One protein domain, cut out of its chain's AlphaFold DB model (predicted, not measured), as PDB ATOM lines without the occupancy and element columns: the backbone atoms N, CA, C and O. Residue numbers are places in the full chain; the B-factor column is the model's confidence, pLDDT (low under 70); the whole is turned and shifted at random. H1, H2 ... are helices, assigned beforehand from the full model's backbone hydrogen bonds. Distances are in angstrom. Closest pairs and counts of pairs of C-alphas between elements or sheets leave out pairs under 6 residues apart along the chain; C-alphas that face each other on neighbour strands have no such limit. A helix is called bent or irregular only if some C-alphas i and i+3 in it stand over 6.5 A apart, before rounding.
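AT A GLANCE: This is residues 14 to 164 of the 209 residues of an uncharacterized protein of Rhodopirellula sp. TMED11 (UniProt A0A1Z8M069). A long helical hairpin, the bent helix's arm H3b folded back on the longest helix H4, makes the length; H4 runs on past it, with residues 149 to 164 sticking out. A third long helix, H1, touches no helix, and a small group of H2, the short arm H3a and the loop of residues 49 to 62 lies beside the part of H4 before that free end. The printed part has 151 residues with four named helices, H1 to H4 in chain order, and no named strand: all helix. It is only just loose, close to extended, with a radius of gyration of the C-alphas of 21.8 A and spans of 76 by 33 by 24 A.

HOW THE PARTS SIT: Start at H4, residues 115 to 164. Helix H3, residues 63 to 108, was assigned as one helix by its hydrogen bonds but is bent, C-alphas 73 and 76 being 8.6 A apart; its arms H3a, residues 63 to 73, and H3b, residues 76 to 108, are about perpendicular at 79 degrees. H4, with residues 117 to 136 alone, touches H3b in a hairpin, a shallow tilt of 27 degrees, opposite ways; their closest C-alphas, Phe 97 and Ala 125, are 5.3 A apart. H2, residues 42 to 48, touches H3a, with closest C-alphas Met 45 and Leu 63 at 7.2 A. H1, residues 14 to 38, is close to H3b but not clearly touching: their closest C-alphas, Gly 37 and Trp 82, are 7.1 A apart. H1 and H4 are apart. Every O i to N i+4 pair is within hydrogen-bond range in H1, H2, H3a and H3b, and 43 of 46 in H4.

IN THESE COORDINATES: Find C-alpha 115 at (174.191, 146.362, 118.252); from there H4 runs 72.0 A to C-alpha 164 at (113.334, 109.928, 105.734). H3b spans 48.0 A, H3a 15.5 A and H2 10.2 A. H1 begins at C-alpha 14, (173.336, 159.550, 116.427), and spans 36.2 A.

THE WHOLE: The C-alphas of Glu 14 and Gln 164, the two farthest apart, are 78.6 A apart. The printed part has no cut, and the link from H2 to H3 is long. Look for pLDDT under 70 at 26 residues, among them 14 to 18, 36 to 41 and 68 to 76.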
ATOM      1  N   GLU A  14     173.274 161.023 116.486       63.84
ATOM      2  CA  GLU A  14     173.336 159.550 116.427       63.84
ATOM      3  C   GLU A  14     172.340 158.887 117.406       63.84
ATOM      4  O   GLU A  14     171.755 157.848 117.097       63.84
ATOM      5  N   SER A  15     172.052 159.545 118.537       63.69
ATOM      6  CA  SER A  15     171.025 159.160 119.514       63.69
ATOM      7  C   SER A  15     169.590 159.284 118.993       63.69
ATOM      8  O   SER A  15     168.752 158.417 119.258       63.69
ATOM      9  N   ASP A  16     169.293 160.331 118.226       69.12
ATOM     10  CA  ASP A  16     167.944 160.620 117.729       69.12
ATOM     11  C   ASP A  16     167.565 159.633 116.624       69.12
ATOM     12  O   ASP A  16     166.428 159.166 116.547       69.12
ATOM     13  N   PHE A  17     168.551 159.237 115.815       65.06
ATOM     14  CA  PHE A  17     168.383 158.224 114.782       65.06
ATOM     15  C   PHE A  17     168.091 156.838 115.361       65.06
ATOM     16  O   PHE A  17     167.166 156.174 114.900       65.06
ATOM     17  N   VAL A  18     168.846 156.393 116.373       67.25
ATOM     18  CA  VAL A  18     168.610 155.084 117.013       67.25
ATOM     19  C   VAL A  18     167.215 155.040 117.631       67.25
ATOM     20  O   VAL A  18     166.496 154.054 117.466       67.25
ATOM     21  N   THR A  19     166.803 156.135 118.265       71.00
ATOM     22  CA  THR A  19     165.477 156.269 118.871       71.00
ATOM     23  C   THR A  19     164.373 156.216 117.809       71.00
ATOM     24  O   THR A  19     163.453 155.404 117.912       71.00
ATOM     25  N   LEU A  20     164.488 157.002 116.732       74.25
ATOM     26  CA  LEU A  20     163.530 157.001 115.618       74.25
ATOM     27  C   LEU A  20     163.469 155.659 114.885       74.25
ATOM     28  O   LEU A  20     162.379 155.193 114.560       74.25
ATOM     29  N   ALA A  21     164.613 155.020 114.640       72.19
ATOM     30  CA  ALA A  21     164.675 153.705 114.014       72.19
ATOM     31  C   ALA A  21     163.957 152.654 114.869       72.19
ATOM     32  O   ALA A  21     163.220 151.828 114.335       72.19
ATOM     33  N   TRP A  22     164.109 152.723 116.194       70.88
ATOM     34  CA  TRP A  22     163.419 151.833 117.121       70.88
ATOM     35  C   TRP A  22     161.898 152.030 117.072       70.88
ATOM     36  O   TRP A  22     161.159 151.064 116.869       70.88
ATOM     37  N   PHE A  23     161.425 153.279 117.147       76.62
ATOM     38  CA  PHE A  23     160.000 153.593 116.999       76.62
ATOM     39  C   PHE A  23     159.446 153.145 115.644       76.62
ATOM     40  O   PHE A  23     158.366 152.562 115.587       76.62
ATOM     41  N   LEU A  24     160.190 153.357 114.558       78.19
ATOM     42  CA  LEU A  24     159.784 152.956 113.215       78.19
ATOM     43  C   LEU A  24     159.678 151.431 113.087       78.19
ATOM     44  O   LEU A  24     158.710 150.944 112.511       78.19
ATOM     45  N   VAL A  25     160.615 150.668 113.657       76.00
ATOM     46  CA  VAL A  25     160.560 149.196 113.670       76.00
ATOM     47  C   VAL A  25     159.355 148.695 114.460       76.00
ATOM     48  O   VAL A  25     158.641 147.815 113.979       76.00
ATOM     49  N   VAL A  26     159.073 149.278 115.627       76.62
ATOM     50  CA  VAL A  26     157.894 148.918 116.428       76.62
ATOM     51  C   VAL A  26     156.604 149.260 115.685       76.62
ATOM     52  O   VAL A  26     155.709 148.423 115.599       76.62
ATOM     53  N   ILE A  27     156.509 150.449 115.088       77.50
ATOM     54  CA  ILE A  27     155.337 150.865 114.309       77.50
ATOM     55  C   ILE A  27     155.137 149.944 113.102       77.50
ATOM     56  O   ILE A  27     154.026 149.466 112.884       77.50
ATOM     57  N   LEU A  28     156.193 149.632 112.345       78.94
ATOM     58  CA  LEU A  28     156.114 148.691 111.227       78.94
ATOM     59  C   LEU A  28     155.691 147.295 111.685       78.94
ATOM     60  O   LEU A  28     154.896 146.654 111.002       78.94
ATOM     61  N   PHE A  29     156.175 146.834 112.838       76.06
ATOM     62  CA  PHE A  29     155.766 145.561 113.421       76.06
ATOM     63  C   PHE A  29     154.280 145.557 113.805       76.06
ATOM     64  O   PHE A  29     153.565 144.615 113.459       76.06
ATOM     65  N   LEU A  30     153.780 146.623 114.440       75.12
ATOM     66  CA  LEU A  30     152.361 146.768 114.778       75.12
ATOM     67  C   LEU A  30     151.481 146.849 113.525       75.12
ATOM     68  O   LEU A  30     150.454 146.175 113.448       75.12
ATOM     69  N   ILE A  31     151.902 147.607 112.512       77.88
ATOM     70  CA  ILE A  31     151.215 147.673 111.217       77.88
ATOM     71  C   ILE A  31     151.197 146.287 110.559       77.88
ATOM     72  O   ILE A  31     150.151 145.846 110.088       77.88
ATOM     73  N   ALA A  32     152.320 145.565 110.560       73.75
ATOM     74  CA  ALA A  32     152.401 144.215 110.011       73.75
ATOM     75  C   ALA A  32     151.479 143.236 110.754       73.75
ATOM     76  O   ALA A  32     150.821 142.419 110.111       73.75
ATOM     77  N   LEU A  33     151.371 143.345 112.082       70.25
ATOM     78  CA  LEU A  33     150.411 142.599 112.899       70.25
ATOM     79  C   LEU A  33     148.971 142.884 112.463       70.25
ATOM     80  O   LEU A  33     148.222 141.950 112.182       70.25
ATOM     81  N   VAL A  34     148.599 144.156 112.323       72.88
ATOM     82  CA  VAL A  34     147.245 144.573 111.923       72.88
ATOM     83  C   VAL A  34     146.911 144.104 110.500       72.88
ATOM     84  O   VAL A  34     145.832 143.559 110.257       72.88
ATOM     85  N   ILE A  35     147.841 144.246 109.550       71.44
ATOM     86  CA  ILE A  35     147.674 143.765 108.169       71.44
ATOM     87  C   ILE A  35     147.531 142.237 108.145       71.44
ATOM     88  O   ILE A  35     146.685 141.689 107.436       71.44
ATOM     89  N   ARG A  36     148.326 141.525 108.949       69.00
ATOM     90  CA  ARG A  36     148.268 140.062 109.050       69.00
ATOM     91  C   ARG A  36     146.979 139.580 109.722       69.00
ATOM     92  O   ARG A  36     146.457 138.532 109.339       69.00
ATOM     93  N   GLY A  37     146.453 140.342 110.680       64.81
ATOM     94  CA  GLY A  37     145.196 140.056 111.372       64.81
ATOM     95  C   GLY A  37     143.939 140.364 110.569       64.81
ATOM     96  O   GLY A  37     142.907 139.747 110.806       64.81
ATOM     97  N   SER A  38     144.016 141.252 109.578       61.81
ATOM     98  CA  SER A  38     142.867 141.642 108.748       61.81
ATOM     99  C   SER A  38     142.594 140.700 107.567       61.81
ATOM    100  O   SER A  38     141.533 140.785 106.950       61.81
ATOM    101  N   LYS A  39     143.505 139.762 107.265       64.81
ATOM    102  CA  LYS A  39     143.296 138.671 106.289       64.81
ATOM    103  C   LYS A  39     143.721 137.307 106.857       64.81
ATOM    104  O   LYS A  39     144.668 136.675 106.356       64.81
ATOM    105  N   PRO A  40     143.053 136.833 107.921       64.81
ATOM    106  CA  PRO A  40     143.300 135.514 108.467       64.81
ATOM    107  C   PRO A  40     142.839 134.450 107.447       64.81
ATOM    108  O   PRO A  40     141.816 134.596 106.790       64.81
ATOM    109  N   TYR A  41     143.643 133.406 107.266       69.44
ATOM    110  CA  TYR A  41     143.388 132.184 106.477       69.44
ATOM    111  C   TYR A  41     143.498 132.195 104.925       69.44
ATOM    112  O   TYR A  41     143.233 131.179 104.291       69.44
ATOM    113  N   VAL A  42     143.934 133.294 104.282       71.75
ATOM    114  CA  VAL A  42     144.095 133.358 102.801       71.75
ATOM    115  C   VAL A  42     145.055 132.300 102.206       71.75
ATOM    116  O   VAL A  42     144.609 131.552 101.339       71.75
ATOM    117  N   PRO A  43     146.346 132.210 102.595       69.31
ATOM    118  CA  PRO A  43     147.246 131.154 102.126       69.31
ATOM    119  C   PRO A  43     146.706 129.733 102.319       69.31
ATOM    120  O   PRO A  43     146.925 128.885 101.464       69.31
ATOM    121  N   GLU A  44     145.965 129.476 103.391       74.81
ATOM    122  CA  GLU A  44     145.411 128.164 103.717       74.81
ATOM    123  C   GLU A  44     144.237 127.799 102.794       74.81
ATOM    124  O   GLU A  44     144.196 126.684 102.282       74.81
ATOM    125  N   MET A  45     143.353 128.754 102.470       74.81
ATOM    126  CA  MET A  45     142.312 128.574 101.443       74.81
ATOM    127  C   MET A  45     142.901 128.297 100.051       74.81
ATOM    128  O   MET A  45     142.339 127.526  99.275       74.81
ATOM    129  N   ILE A  46     144.037 128.913  99.714       78.69
ATOM    130  CA  ILE A  46     144.720 128.664  98.433       78.69
ATOM    131  C   ILE A  46     145.329 127.259  98.420       78.69
ATOM    132  O   ILE A  46     145.231 126.563  97.414       78.69
ATOM    133  N   LEU A  47     145.955 126.849  99.525       77.44
ATOM    134  CA  LEU A  47     146.751 125.626  99.588       77.44
ATOM    135  C   LEU A  47     145.905 124.362  99.798       77.44
ATOM    136  O   LEU A  47     146.226 123.328  99.224       77.44
ATOM    137  N   LEU A  48     144.831 124.438 100.595       75.94
ATOM    138  CA  LEU A  48     143.991 123.281 100.935       75.94
ATOM    139  C   LEU A  48     142.683 123.205 100.145       75.94
ATOM    140  O   LEU A  48     142.251 122.112  99.795       75.94
ATOM    141  N   GLU A  49     142.027 124.337  99.885       76.81
ATOM    142  CA  GLU A  49     140.748 124.348  99.158       76.81
ATOM    143  C   GLU A  49     140.925 124.607  97.661       76.81
ATOM    144  O   GLU A  49     139.942 124.550  96.923       76.81
ATOM    145  N   LEU A  50     142.155 124.916  97.219       77.94
ATOM    146  CA  LEU A  50     142.507 125.203  95.824       77.94
ATOM    147  C   LEU A  50     141.542 126.214  95.177       77.94
ATOM    148  O   LEU A  50     141.255 126.155  93.981       77.94
ATOM    149  N   CYS A  51     141.019 127.152  95.977       75.44
ATOM    150  CA  CYS A  51     140.015 128.098  95.512       75.44
ATOM    151  C   CYS A  51     140.633 129.042  94.469       75.44
ATOM    152  O   CYS A  51     141.642 129.699  94.758       75.44
ATOM    153  N   PRO A  52     140.030 129.189  93.275       74.44
ATOM    154  CA  PRO A  52     140.565 130.078  92.257       74.44
ATOM    155  C   PRO A  52     140.549 131.532  92.752       74.44
ATOM    156  O   PRO A  52     139.521 132.060  93.193       74.44
ATOM    157  N   LEU A  53     141.702 132.203  92.640       70.62
ATOM    158  CA  LEU A  53     141.875 133.625  92.983       70.62
ATOM    159  C   LEU A  53     140.954 134.533  92.151       70.62
ATOM    160  O   LEU A  53     140.509 135.579  92.620       70.62
ATOM    161  N   ARG A  54     140.651 134.121  90.915       69.88
ATOM    162  CA  ARG A  54     139.732 134.795  89.997       69.88
ATOM    163  C   ARG A  54     139.120 133.749  89.067       69.88
ATOM    164  O   ARG A  54     139.833 133.162  88.261       69.88
ATOM    165  N   SER A  55     137.816 133.513  89.186       68.00
ATOM    166  CA  SER A  55     137.082 132.615  88.289       68.00
ATOM    167  C   SER A  55     136.495 133.401  87.114       68.00
ATOM    168  O   SER A  55     135.989 134.508  87.308       68.00
ATOM    169  N   LYS A  56     136.564 132.833  85.904       66.69
ATOM    170  CA  LYS A  56     135.754 133.263  84.747       66.69
ATOM    171  C   LYS A  56     134.406 132.533  84.691       66.69
ATOM    172  O   LYS A  56     133.501 133.011  84.020       66.69
ATOM    173  N   ASP A  57     134.278 131.423  85.420       73.25
ATOM    174  CA  ASP A  57     133.068 130.611  85.499       73.25
ATOM    175  C   ASP A  57     132.148 131.085  86.642       73.25
ATOM    176  O   ASP A  57     132.616 131.178  87.788       73.25
ATOM    177  N   PRO A  58     130.851 131.353  86.388       70.38
ATOM    178  CA  PRO A  58     129.914 131.836  87.406       70.38
ATOM    179  C   PRO A  58     129.612 130.819  88.518       70.38
ATOM    180  O   PRO A  58     129.207 131.222  89.608       70.38
ATOM    181  N   GLY A  59     129.801 129.520  88.253       69.38
ATOM    182  CA  GLY A  59     129.490 128.427  89.183       69.38
ATOM    183  C   GLY A  59     130.569 128.127  90.228       69.38
ATOM    184  O   GLY A  59     130.302 127.397  91.177       69.38
ATOM    185  N   GLN A  60     131.778 128.687  90.094       71.19
ATOM    186  CA  GLN A  60     132.860 128.440  91.051       71.19
ATOM    187  C   GLN A  60     132.931 129.527  92.126       71.19
ATOM    188  O   GLN A  60     132.977 130.729  91.841       71.19
ATOM    189  N   ILE A  61     132.977 129.104  93.390       72.50
ATOM    190  CA  ILE A  61     133.123 130.014  94.526       72.50
ATOM    191  C   ILE A  61     134.556 130.556  94.538       72.50
ATOM    192  O   ILE A  61     135.521 129.844  94.793       72.50
ATOM    193  N   THR A  62     134.693 131.851  94.264       79.94
ATOM    194  CA  THR A  62     135.978 132.561  94.316       79.94
ATOM    195  C   THR A  62     136.471 132.739  95.750       79.94
ATOM    196  O   THR A  62     135.665 132.960  96.659       79.94
ATOM    197  N   LEU A  63     137.794 132.796  95.927       70.19
ATOM    198  CA  LEU A  63     138.458 132.960  97.226       70.19
ATOM    199  C   LEU A  63     137.901 134.118  98.076       70.19
ATOM    200  O   LEU A  63     137.680 133.966  99.272       70.19
ATOM    201  N   SER A  64     137.598 135.263  97.461       69.06
ATOM    202  CA  SER A  64     137.046 136.441  98.149       69.06
ATOM    203  C   SER A  64     135.598 136.268  98.623       69.06
ATOM    204  O   SER A  64     135.202 136.859  99.629       69.06
ATOM    205  N   LYS A  65     134.794 135.449  97.931       74.25
ATOM    206  CA  LYS A  65     133.434 135.099  98.373       74.25
ATOM    207  C   LYS A  65     133.494 134.143  99.565       74.25
ATOM    208  O   LYS A  65     132.791 134.372 100.547       74.25
ATOM    209  N   ARG A  66     134.379 133.138  99.517       73.31
ATOM    210  CA  ARG A  66     134.559 132.168 100.608       73.31
ATOM    211  C   ARG A  66     135.172 132.796 101.857       73.31
ATOM    212  O   ARG A  66     134.662 132.579 102.952       73.31
ATOM    213  N   SER A  67     136.170 133.670 101.704       71.00
ATOM    214  CA  SER A  67     136.754 134.399 102.838       71.00
ATOM    215  C   SER A  67     135.713 135.270 103.548       71.00
ATOM    216  O   SER A  67     135.669 135.313 104.775       71.00
ATOM    217  N   ARG A  68     134.822 135.933 102.799       69.19
ATOM    218  CA  ARG A  68     133.760 136.776 103.370       69.19
ATOM    219  C   ARG A  68     132.656 135.961 104.047       69.19
ATOM    220  O   ARG A  68     132.126 136.413 105.059       69.19
ATOM    221  N   ALA A  69     132.334 134.778 103.523       68.81
ATOM    222  CA  ALA A  69     131.406 133.846 104.160       68.81
ATOM    223  C   ALA A  69     131.958 133.337 105.503       68.81
ATOM    224  O   ALA A  69     131.261 133.410 106.514       68.81
ATOM    225  N   LEU A  70     133.238 132.951 105.546       67.25
ATOM    226  CA  LEU A  70     133.899 132.494 106.772       67.25
ATOM    227  C   LEU A  70     133.979 133.603 107.835       67.25
ATOM    228  O   LEU A  70     133.674 133.374 109.002       67.25
ATOM    229  N   HIS A  71     134.302 134.835 107.434       66.56
ATOM    230  CA  HIS A  71     134.311 135.983 108.348       66.56
ATOM    231  C   HIS A  71     132.925 136.341 108.904       66.56
ATOM    232  O   HIS A  71     132.839 136.868 110.012       66.56
ATOM    233  N   ARG A  72     131.845 136.069 108.159       60.62
ATOM    234  CA  ARG A  72     130.469 136.314 108.613       60.62
ATOM    235  C   ARG A  72     129.964 135.214 109.551       60.62
ATOM    236  O   ARG A  72     129.242 135.533 110.486       60.62
ATOM    237  N   ALA A  73     130.365 133.963 109.328       60.50
ATOM    238  CA  ALA A  73     129.986 132.824 110.166       60.50
ATOM    239  C   ALA A  73     130.812 132.715 111.464       60.50
ATOM    240  O   ALA A  73     130.290 132.277 112.482       60.50
ATOM    241  N   ALA A  74     132.080 133.151 111.457       59.50
ATOM    242  CA  ALA A  74     133.018 132.954 112.570       59.50
ATOM    243  C   ALA A  74     133.659 134.252 113.112       59.50
ATOM    244  O   ALA A  74     134.647 134.192 113.840       59.50
ATOM    245  N   GLY A  75     133.138 135.438 112.773       56.19
ATOM    246  CA  GLY A  75     133.803 136.724 113.051       56.19
ATOM    247  C   GLY A  75     134.135 137.003 114.528       56.19
ATOM    248  O   GLY A  75     135.218 137.513 114.829       56.19
ATOM    249  N   GLY A  76     133.242 136.639 115.457       62.53
ATOM    250  CA  GLY A  76     133.458 136.819 116.902       62.53
ATOM    251  C   GLY A  76     134.506 135.866 117.489       62.53
ATOM    252  O   GLY A  76     135.416 136.289 118.192       62.53
ATOM    253  N   ASP A  77     134.428 134.585 117.136       71.69
ATOM    254  CA  ASP A  77     135.363 133.548 117.594       71.69
ATOM    255  C   ASP A  77     136.772 133.759 117.002       71.69
ATOM    256  O   ASP A  77     137.785 133.772 117.704       71.69
ATOM    257  N   ALA A  78     136.845 134.066 115.702       71.56
ATOM    258  CA  ALA A  78     138.106 134.299 115.004       71.56
ATOM    259  C   ALA A  78     138.888 135.502 115.557       71.56
ATOM    260  O   ALA A  78     140.115 135.445 115.648       71.56
ATOM    261  N   SER A  79     138.200 136.582 115.941       72.75
ATOM    262  CA  SER A  79     138.841 137.768 116.527       72.75
ATOM    263  C   SER A  79     139.346 137.513 117.949       72.75
ATOM    264  O   SER A  79     140.478 137.881 118.259       72.75
ATOM    265  N   GLY A  80     138.574 136.807 118.786       79.88
ATOM    266  CA  GLY A  80     139.012 136.401 120.126       79.88
ATOM    267  C   GLY A  80     140.246 135.496 120.087       79.88
ATOM    268  O   GLY A  80     141.231 135.738 120.790       79.88
ATOM    269  N   ARG A  81     140.255 134.510 119.182       81.38
ATOM    270  CA  ARG A  81     141.417 133.638 118.947       81.38
ATOM    271  C   ARG A  81     142.622 134.411 118.427       81.38
ATOM    272  O   ARG A  81     143.751 134.103 118.804       81.38
ATOM    273  N   TRP A  82     142.410 135.435 117.604       81.31
ATOM    274  CA  TRP A  82     143.492 136.287 117.113       81.31
ATOM    275  C   TRP A  82     144.143 137.104 118.233       81.31
ATOM    276  O   TRP A  82     145.370 137.158 118.315       81.31
ATOM    277  N   VAL A  83     143.350 137.683 119.137       84.88
ATOM    278  CA  VAL A  83     143.875 138.396 120.312       84.88
ATOM    279  C   VAL A  83     144.636 137.433 121.224       84.88
ATOM    280  O   VAL A  83     145.781 137.708 121.577       84.88
ATOM    281  N   GLY A  84     144.049 136.274 121.540       88.06
ATOM    282  CA  GLY A  84     144.688 135.272 122.396       88.06
ATOM    283  C   GLY A  84     146.014 134.760 121.825       88.06
ATOM    284  O   GLY A  84     147.031 134.743 122.517       88.06
ATOM    285  N   THR A  85     146.037 134.410 120.535       85.75
ATOM    286  CA  THR A  85     147.270 133.974 119.858       85.75
ATOM    287  C   THR A  85     148.301 135.096 119.752       85.75
ATOM    288  O   THR A  85     149.485 134.831 119.934       85.75
ATOM    289  N   SER A  86     147.885 136.348 119.536       84.75
ATOM    290  CA  SER A  86     148.798 137.497 119.486       84.75
ATOM    291  C   SER A  86     149.475 137.754 120.833       84.75
ATOM    292  O   SER A  86     150.693 137.920 120.877       84.75
ATOM    293  N   VAL A  87     148.716 137.723 121.935       90.25
ATOM    294  CA  VAL A  87     149.267 137.874 123.292       90.25
ATOM    295  C   VAL A  87     150.231 136.731 123.607       90.25
ATOM    296  O   VAL A  87     151.353 136.980 124.044       90.25
ATOM    297  N   MET A  88     149.843 135.486 123.316       92.62
ATOM    298  CA  MET A  88     150.703 134.320 123.529       92.62
ATOM    299  C   MET A  88     152.017 134.426 122.744       92.62
ATOM    300  O   MET A  88     153.095 134.228 123.299       92.62
ATOM    301  N   LEU A  89     151.951 134.786 121.459       89.88
ATOM    302  CA  LEU A  89     153.135 134.961 120.618       89.88
ATOM    303  C   LEU A  89     154.029 136.102 121.105       89.88
ATOM    304  O   LEU A  89     155.248 135.987 121.017       89.88
ATOM    305  N   MET A  90     153.447 137.176 121.641       88.44
ATOM    306  CA  MET A  90     154.200 138.288 122.215       88.44
ATOM    307  C   MET A  90     154.946 137.869 123.488       88.44
ATOM    308  O   MET A  90     156.120 138.204 123.640       88.44
ATOM    309  N   VAL A  91     154.314 137.069 124.353       94.56
ATOM    310  CA  VAL A  91     154.966 136.473 125.533       94.56
ATOM    311  C   VAL A  91     156.099 135.531 125.117       94.56
ATOM    312  O   VAL A  91     157.200 135.628 125.655       94.56
ATOM    313  N   ILE A  92     155.874 134.666 124.121       94.19
ATOM    314  CA  ILE A  92     156.905 133.755 123.595       94.19
ATOM    315  C   ILE A  92     158.075 134.540 122.996       94.19
ATOM    316  O   ILE A  92     159.227 134.243 123.301       94.19
ATOM    317  N   ALA A  93     157.804 135.550 122.167       91.44
ATOM    318  CA  ALA A  93     158.838 136.382 121.561       91.44
ATOM    319  C   ALA A  93     159.673 137.110 122.626       91.44
ATOM    320  O   ALA A  93     160.902 137.102 122.553       91.44
ATOM    321  N   GLY A  94     159.018 137.686 123.640       91.56
ATOM    322  CA  GLY A  94     159.690 138.331 124.769       91.56
ATOM    323  C   GLY A  94     160.537 137.353 125.585       91.56
ATOM    324  O   GLY A  94     161.690 137.651 125.894       91.56
ATOM    325  N   GLY A  95     160.010 136.159 125.868       96.00
ATOM    326  CA  GLY A  95     160.730 135.098 126.570       96.00
ATOM    327  C   GLY A  95     161.950 134.585 125.798       96.00
ATOM    328  O   GLY A  95     163.016 134.424 126.386       96.00
ATOM    329  N   LEU A  96     161.828 134.387 124.480       95.38
ATOM    330  CA  LEU A  96     162.935 133.990 123.599       95.38
ATOM    331  C   LEU A  96     164.012 135.073 123.500       95.38
ATOM    332  O   LEU A  96     165.204 134.776 123.542       95.38
ATOM    333  N   PHE A  97     163.605 136.336 123.385       93.75
ATOM    334  CA  PHE A  97     164.546 137.449 123.382       93.75
ATOM    335  C   PHE A  97     165.307 137.531 124.708       93.75
ATOM    336  O   PHE A  97     166.537 137.617 124.715       93.75
ATOM    337  N   TYR A  98     164.587 137.459 125.831       94.25
ATOM    338  CA  TYR A  98     165.189 137.514 127.157       94.25
ATOM    339  C   TYR A  98     166.118 136.325 127.411       94.25
ATOM    340  O   TYR A  98     167.206 136.520 127.942       94.25
ATOM    341  N   SER A  99     165.751 135.112 126.983       94.88
ATOM    342  CA  SER A  99     166.606 133.935 127.146       94.88
ATOM    343  C   SER A  99     167.902 134.047 126.340       94.88
ATOM    344  O   SER A  99     168.967 133.763 126.881       94.88
ATOM    345  N   MET A 100     167.855 134.542 125.096       92.69
ATOM    346  CA  MET A 100     169.056 134.818 124.294       92.69
ATOM    347  C   MET A 100     169.930 135.922 124.906       92.69
ATOM    348  O   MET A 100     171.154 135.783 124.969       92.69
ATOM    349  N   TYR A 101     169.315 137.013 125.373       92.81
ATOM    350  CA  TYR A 101     170.018 138.111 126.039       92.81
ATOM    351  C   TYR A 101     170.710 137.641 127.324       92.81
ATOM    352  O   TYR A 101     171.902 137.887 127.514       92.81
ATOM    353  N   TRP A 102     169.983 136.906 128.164       94.81
ATOM    354  CA  TRP A 102     170.491 136.344 129.410       94.81
ATOM    355  C   TRP A 102     171.611 135.332 129.153       94.81
ATOM    356  O   TRP A 102     172.665 135.412 129.780       94.81
ATOM    357  N   LEU A 103     171.440 134.439 128.172       93.44
ATOM    358  CA  LEU A 103     172.453 133.457 127.787       93.44
ATOM    359  C   LEU A 103     173.763 134.135 127.360       93.44
ATOM    360  O   LEU A 103     174.839 133.720 127.785       93.44
ATOM    361  N   ARG A 104     173.690 135.221 126.578       91.19
ATOM    362  CA  ARG A 104     174.871 136.035 126.243       91.19
ATOM    363  C   ARG A 104     175.494 136.675 127.483       91.19
ATOM    364  O   ARG A 104     176.719 136.666 127.594       91.19
ATOM    365  N   GLY A 105     174.681 137.230 128.379       92.69
ATOM    366  CA  GLY A 105     175.151 137.840 129.624       92.69
ATOM    367  C   GLY A 105     175.935 136.855 130.491       92.69
ATOM    368  O   GLY A 105     176.982 137.207 131.024       92.69
ATOM    369  N   VAL A 106     175.490 135.597 130.553       94.38
ATOM    370  CA  VAL A 106     176.157 134.534 131.317       94.38
ATOM    371  C   VAL A 106     177.406 133.992 130.617       94.38
ATOM    372  O   VAL A 106     178.425 133.809 131.273       94.38
ATOM    373  N   ILE A 107     177.360 133.749 129.302       93.62
ATOM    374  CA  ILE A 107     178.492 133.152 128.566       93.62
ATOM    375  C   ILE A 107     179.624 134.161 128.344       93.62
ATOM    376  O   ILE A 107     180.794 133.814 128.475       93.62
ATOM    377  N   VAL A 108     179.289 135.397 127.964       92.81
ATOM    378  CA  VAL A 108     180.273 136.406 127.531       92.81
ATOM    379  C   VAL A 108     180.530 137.462 128.616       92.81
ATOM    380  O   VAL A 108     181.507 138.195 128.532       92.81
ATOM    381  N   GLY A 109     179.662 137.573 129.627       90.75
ATOM    382  CA  GLY A 109     179.806 138.546 130.720       90.75
ATOM    383  C   GLY A 109     179.363 139.976 130.384       90.75
ATOM    384  O   GLY A 109     179.427 140.853 131.243       90.75
ATOM    385  N   TYR A 110     178.893 140.238 129.158       86.06
ATOM    386  CA  TYR A 110     178.441 141.567 128.731       86.06
ATOM    387  C   TYR A 110     176.919 141.719 128.850       86.06
ATOM    388  O   TYR A 110     176.168 141.138 128.063       86.06
ATOM    389  N   TRP A 111     176.484 142.581 129.770       87.44
ATOM    390  CA  TRP A 111     175.079 142.927 130.039       87.44
ATOM    391  C   TRP A 111     174.652 144.243 129.378       87.44
ATOM    392  O   TRP A 111     173.911 145.035 129.952       87.44
ATOM    393  N   ASP A 112     175.164 144.496 128.176       86.50
ATOM    394  CA  ASP A 112     174.858 145.702 127.411       86.50
ATOM    395  C   ASP A 112     173.908 145.386 126.248       86.50
ATOM    396  O   ASP A 112     174.112 144.405 125.515       86.50
ATOM    397  N   ILE A 113     172.889 146.226 126.047       80.88
ATOM    398  CA  ILE A 113     171.968 146.151 124.902       80.88
ATOM    399  C   ILE A 113     172.634 146.823 123.695       80.88
ATOM    400  O   ILE A 113     172.245 147.888 123.222       80.88
ATOM    401  N   GLY A 114     173.679 146.166 123.200       81.25
ATOM    402  CA  GLY A 114     174.463 146.638 122.071       81.25
ATOM    403  C   GLY A 114     173.872 146.240 120.717       81.25
ATOM    404  O   GLY A 114     172.848 145.557 120.601       81.25
ATOM    405  N   ARG A 115     174.597 146.593 119.652       79.50
ATOM    406  CA  ARG A 115     174.191 146.362 118.252       79.50
ATOM    407  C   ARG A 115     173.857 144.900 117.945       79.50
ATOM    408  O   ARG A 115     172.913 144.640 117.214       79.50
ATOM    409  N   VAL A 116     174.591 143.943 118.516       83.31
ATOM    410  CA  VAL A 116     174.370 142.503 118.274       83.31
ATOM    411  C   VAL A 116     173.019 142.038 118.823       83.31
ATOM    412  O   VAL A 116     172.301 141.300 118.153       83.31
ATOM    413  N   VAL A 117     172.634 142.501 120.014       86.94
ATOM    414  CA  VAL A 117     171.351 142.130 120.635       86.94
ATOM    415  C   VAL A 117     170.189 142.652 119.791       86.94
ATOM    416  O   VAL A 117     169.230 141.930 119.533       86.94
ATOM    417  N   LEU A 118     170.309 143.884 119.298       81.94
ATOM    418  CA  LEU A 118     169.271 144.538 118.503       81.94
ATOM    419  C   LEU A 118     169.205 144.035 117.051       81.94
ATOM    420  O   LEU A 118     168.114 143.907 116.509       81.94
ATOM    421  N   LEU A 119     170.342 143.743 116.414       82.44
ATOM    422  CA  LEU A 119     170.393 143.344 114.999       82.44
ATOM    423  C   LEU A 119     170.317 141.834 114.777       82.44
ATOM    424  O   LEU A 119     170.024 141.412 113.661       82.44
ATOM    425  N   VAL A 120     170.588 141.020 115.800       86.62
ATOM    426  CA  VAL A 120     170.596 139.556 115.675       86.62
ATOM    427  C   VAL A 120     169.553 138.928 116.584       86.62
ATOM    428  O   VAL A 120     168.660 138.243 116.095       86.62
ATOM    429  N   PHE A 121     169.614 139.168 117.896       88.69
ATOM    430  CA  PHE A 121     168.751 138.440 118.839       88.69
ATOM    431  C   PHE A 121     167.295 138.881 118.756       88.69
ATOM    432  O   PHE A 121     166.399 138.042 118.727       88.69
ATOM    433  N   TYR A 122     167.055 140.188 118.665       84.81
ATOM    434  CA  TYR A 122     165.713 140.734 118.499       84.81
ATOM    435  C   TYR A 122     165.008 140.204 117.233       84.81
ATOM    436  O   TYR A 122     163.938 139.605 117.367       84.81
ATOM    437  N   PRO A 123     165.581 140.318 116.014       86.75
ATOM    438  CA  PRO A 123     164.940 139.754 114.831       86.75
ATOM    439  C   PRO A 123     164.870 138.225 114.869       86.75
ATOM    440  O   PRO A 123     163.866 137.681 114.422       86.75
ATOM    441  N   ALA A 124     165.859 137.523 115.437       89.38
ATOM    442  CA  ALA A 124     165.801 136.066 115.571       89.38
ATOM    443  C   ALA A 124     164.621 135.611 116.446       89.38
ATOM    444  O   ALA A 124     163.872 134.718 116.048       89.38
ATOM    445  N   ALA A 125     164.401 136.253 117.597       91.31
ATOM    446  CA  ALA A 125     163.266 135.957 118.468       91.31
ATOM    447  C   ALA A 125     161.923 136.202 117.757       91.31
ATOM    448  O   ALA A 125     161.021 135.361 117.814       91.31
ATOM    449  N   LEU A 126     161.812 137.311 117.015       87.88
ATOM    450  CA  LEU A 126     160.625 137.617 116.214       87.88
ATOM    451  C   LEU A 126     160.417 136.636 115.056       87.88
ATOM    452  O   LEU A 126     159.277 136.304 114.746       87.88
ATOM    453  N   TRP A 127     161.485 136.153 114.420       91.44
ATOM    454  CA  TRP A 127     161.401 135.161 113.347       91.44
ATOM    455  C   TRP A 127     160.900 133.816 113.855       91.44
ATOM    456  O   TRP A 127     160.037 133.214 113.219       91.44
ATOM    457  N   ILE A 128     161.380 133.369 115.017       91.31
ATOM    458  CA  ILE A 128     160.914 132.124 115.637       91.31
ATOM    459  C   ILE A 128     159.432 132.246 116.011       91.31
ATOM    460  O   ILE A 128     158.629 131.386 115.644       91.31
ATOM    461  N   ALA A 129     159.037 133.340 116.671       90.56
ATOM    462  CA  ALA A 129     157.631 133.596 116.983       90.56
ATOM    463  C   ALA A 129     156.774 133.720 115.708       90.56
ATOM    464  O   ALA A 129     155.666 133.189 115.632       90.56
ATOM    465  N   GLY A 130     157.304 134.360 114.666       88.62
ATOM    466  CA  GLY A 130     156.670 134.482 113.359       88.62
ATOM    467  C   GLY A 130     156.458 133.129 112.681       88.62
ATOM    468  O   GLY A 130     155.367 132.884 112.164       88.62
ATOM    469  N   ALA A 131     157.440 132.228 112.730       88.19
ATOM    470  CA  ALA A 131     157.318 130.867 112.215       88.19
ATOM    471  C   ALA A 131     156.240 130.081 112.976       88.19
ATOM    472  O   ALA A 131     155.345 129.501 112.358       88.19
ATOM    473  N   LEU A 132     156.246 130.152 114.311       90.06
ATOM    474  CA  LEU A 132     155.219 129.527 115.143       90.06
ATOM    475  C   LEU A 132     153.816 130.068 114.824       90.06
ATOM    476  O   LEU A 132     152.854 129.306 114.746       90.06
ATOM    477  N   SER A 133     153.696 131.373 114.563       86.75
ATOM    478  CA  SER A 133     152.417 131.994 114.209       86.75
ATOM    479  C   SER A 133     151.793 131.418 112.933       86.75
ATOM    480  O   SER A 133     150.570 131.380 112.821       86.75
ATOM    481  N   VAL A 134     152.609 130.964 111.970       86.50
ATOM    482  CA  VAL A 134     152.120 130.319 110.739       86.50
ATOM    483  C   VAL A 134     151.462 128.982 111.077       86.50
ATOM    484  O   VAL A 134     150.356 128.710 110.618       86.50
ATOM    485  N   VAL A 135     152.098 128.180 111.934       88.62
ATOM    486  CA  VAL A 135     151.577 126.871 112.356       88.62
ATOM    487  C   VAL A 135     150.290 127.024 113.166       88.62
ATOM    488  O   VAL A 135     149.298 126.359 112.879       88.62
ATOM    489  N   LEU A 136     150.269 127.940 114.140       87.25
ATOM    490  CA  LEU A 136     149.072 128.192 114.952       87.25
ATOM    491  C   LEU A 136     147.888 128.648 114.096       87.25
ATOM    492  O   LEU A 136     146.755 128.225 114.321       87.25
ATOM    493  N   ARG A 137     148.150 129.481 113.088       83.00
ATOM    494  CA  ARG A 137     147.132 129.948 112.148       83.00
ATOM    495  C   ARG A 137     146.588 128.814 111.281       83.00
ATOM    496  O   ARG A 137     145.374 128.738 111.110       83.00
ATOM    497  N   MET A 138     147.456 127.929 110.795       83.50
ATOM    498  CA  MET A 138     147.053 126.723 110.069       83.50
ATOM    499  C   MET A 138     146.147 125.830 110.927       83.50
ATOM    500  O   MET A 138     145.092 125.394 110.472       83.50
ATOM    501  N   LEU A 139     146.509 125.610 112.193       86.06
ATOM    502  CA  LEU A 139     145.702 124.806 113.108       86.06
ATOM    503  C   LEU A 139     144.342 125.457 113.396       86.06
ATOM    504  O   LEU A 139     143.313 124.787 113.343       86.06
ATOM    505  N   CYS A 140     144.321 126.770 113.645       82.06
ATOM    506  CA  CYS A 140     143.078 127.511 113.869       82.06
ATOM    507  C   CYS A 140     142.151 127.476 112.649       82.06
ATOM    508  O   CYS A 140     140.931 127.450 112.811       82.06
ATOM    509  N   TYR A 141     142.716 127.461 111.440       82.12
ATOM    510  CA  TYR A 141     141.950 127.316 110.209       82.12
ATOM    511  C   TYR A 141     141.287 125.940 110.101       82.12
ATOM    512  O   TYR A 141     140.079 125.871 109.883       82.12
ATOM    513  N   VAL A 142     142.049 124.856 110.295       83.19
ATOM    514  CA  VAL A 142     141.516 123.482 110.237       83.19
ATOM    515  C   VAL A 142     140.424 123.278 111.283       83.19
ATOM    516  O   VAL A 142     139.355 122.768 110.959       83.19
ATOM    517  N   ASP A 143     140.661 123.734 112.510       85.12
ATOM    518  CA  ASP A 143     139.682 123.669 113.592       85.12
ATOM    519  C   ASP A 143     138.394 124.439 113.254       85.12
ATOM    520  O   ASP A 143     137.294 123.901 113.369       85.12
ATOM    521  N   SER A 144     138.522 125.666 112.729       78.50
ATOM    522  CA  SER A 144     137.361 126.454 112.292       78.50
ATOM    523  C   SER A 144     136.573 125.736 111.199       78.50
ATOM    524  O   SER A 144     135.346 125.739 111.220       78.50
ATOM    525  N   ARG A 145     137.271 125.082 110.268       79.00
ATOM    526  CA  ARG A 145     136.667 124.369 109.144       79.00
ATOM    527  C   ARG A 145     135.947 123.095 109.588       79.00
ATOM    528  O   ARG A 145     134.837 122.858 109.126       79.00
ATOM    529  N   ILE A 146     136.505 122.331 110.532       80.44
ATOM    530  CA  ILE A 146     135.808 121.192 111.161       80.44
ATOM    531  C   ILE A 146     134.554 121.679 111.886       80.44
ATOM    532  O   ILE A 146     133.507 121.050 111.786       80.44
ATOM    533  N   ARG A 147     134.628 122.814 112.584       79.94
ATOM    534  CA  ARG A 147     133.484 123.341 113.328       79.94
ATOM    535  C   ARG A 147     132.350 123.794 112.413       79.94
ATOM    536  O   ARG A 147     131.206 123.466 112.691       79.94
ATOM    537  N   THR A 148     132.650 124.531 111.344       74.25
ATOM    538  CA  THR A 148     131.618 125.057 110.436       74.25
ATOM    539  C   THR A 148     131.109 124.002 109.459       74.25
ATOM    540  O   THR A 148     129.906 123.844 109.318       74.25
ATOM    541  N   GLU A 149     131.998 123.239 108.812       72.50
ATOM    542  CA  GLU A 149     131.581 122.216 107.841       72.50
ATOM    543  C   GLU A 149     131.073 120.943 108.542       72.50
ATOM    544  O   GLU A 149     130.173 120.283 108.035       72.50
ATOM    545  N   GLY A 150     131.600 120.605 109.724       75.56
ATOM    546  CA  GLY A 150     131.155 119.442 110.497       75.56
ATOM    547  C   GLY A 150     129.763 119.619 111.105       75.56
ATOM    548  O   GLY A 150     128.968 118.686 111.055       75.56
ATOM    549  N   TRP A 151     129.436 120.817 111.608       71.50
ATOM    550  CA  TRP A 151     128.079 121.120 112.084       71.50
ATOM    551  C   TRP A 151     127.057 121.138 110.952       71.50
ATOM    552  O   TRP A 151     125.982 120.569 111.111       71.50
ATOM    553  N   ASP A 152     127.379 121.752 109.811       75.94
ATOM    554  CA  ASP A 152     126.452 121.816 108.678       75.94
ATOM    555  C   ASP A 152     126.145 120.417 108.123       75.94
ATOM    556  O   ASP A 152     124.994 120.115 107.808       75.94
ATOM    557  N   VAL A 153     127.146 119.531 108.062       79.12
ATOM    558  CA  VAL A 153     126.954 118.132 107.652       79.12
ATOM    559  C   VAL A 153     126.143 117.356 108.689       79.12
ATOM    560  O   VAL A 153     125.215 116.641 108.316       79.12
ATOM    561  N   GLU A 154     126.439 117.502 109.983       81.19
ATOM    562  CA  GLU A 154     125.686 116.817 111.037       81.19
ATOM    563  C   GLU A 154     124.218 117.273 111.076       81.19
ATOM    564  O   GLU A 154     123.313 116.442 111.172       81.19
ATOM    565  N   LEU A 155     123.964 118.577 110.948       79.31
ATOM    566  CA  LEU A 155     122.615 119.140 110.892       79.31
ATOM    567  C   LEU A 155     121.874 118.708 109.625       79.31
ATOM    568  O   LEU A 155     120.698 118.364 109.711       79.31
ATOM    569  N   ALA A 156     122.550 118.668 108.474       83.50
ATOM    570  CA  ALA A 156     121.963 118.178 107.231       83.50
ATOM    571  C   ALA A 156     121.599 116.689 107.321       83.50
ATOM    572  O   ALA A 156     120.507 116.311 106.911       83.50
ATOM    573  N   ILE A 157     122.462 115.853 107.910       86.75
ATOM    574  CA  ILE A 157     122.170 114.428 108.124       86.75
ATOM    575  C   ILE A 157     121.012 114.261 109.105       86.75
ATOM    576  O   ILE A 157     120.096 113.502 108.819       86.75
ATOM    577  N   ARG A 158     120.997 114.980 110.236       85.56
ATOM    578  CA  ARG A 158     119.876 114.921 111.191       85.56
ATOM    579  C   ARG A 158     118.561 115.370 110.551       85.56
ATOM    580  O   ARG A 158     117.532 114.752 110.803       85.56
ATOM    581  N   ALA A 159     118.586 116.404 109.713       88.75
ATOM    582  CA  ALA A 159     117.414 116.863 108.972       88.75
ATOM    583  C   ALA A 159     116.954 115.846 107.914       88.75
ATOM    584  O   ALA A 159     115.755 115.614 107.777       88.75
ATOM    585  N   GLU A 160     117.885 115.202 107.203       91.00
ATOM    586  CA  GLU A 160     117.567 114.153 106.230       91.00
ATOM    587  C   GLU A 160     117.035 112.890 106.924       91.00
ATOM    588  O   GLU A 160     116.061 112.310 106.460       91.00
ATOM    589  N   VAL A 161     117.586 112.515 108.083       88.62
ATOM    590  CA  VAL A 161     117.072 111.426 108.933       88.62
ATOM    591  C   VAL A 161     115.654 111.738 109.412       88.62
ATOM    592  O   VAL A 161     114.780 110.895 109.272       88.62
ATOM    593  N   LEU A 162     115.383 112.955 109.894       86.81
ATOM    594  CA  LEU A 162     114.030 113.378 110.289       86.81
ATOM    595  C   LEU A 162     113.034 113.374 109.118       86.81
ATOM    596  O   LEU A 162     111.842 113.178 109.325       86.81
ATOM    597  N   ARG A 163     113.509 113.601 107.890       82.56
ATOM    598  CA  ARG A 163     112.681 113.610 106.676       82.56
ATOM    599  C   ARG A 163     112.459 112.219 106.082       82.56
ATOM    600  O   ARG A 163     111.417 112.004 105.469       82.56
ATOM    601  N   GLN A 164     113.424 111.312 106.217       84.88
ATOM    602  CA  GLN A 164     113.334 109.928 105.734       84.88
ATOM    603  C   GLN A 164     112.677 108.992 106.752       84.88
ATOM    604  O   GLN A 164     112.050 108.018 106.350       84.88
TER     605      GLN A 164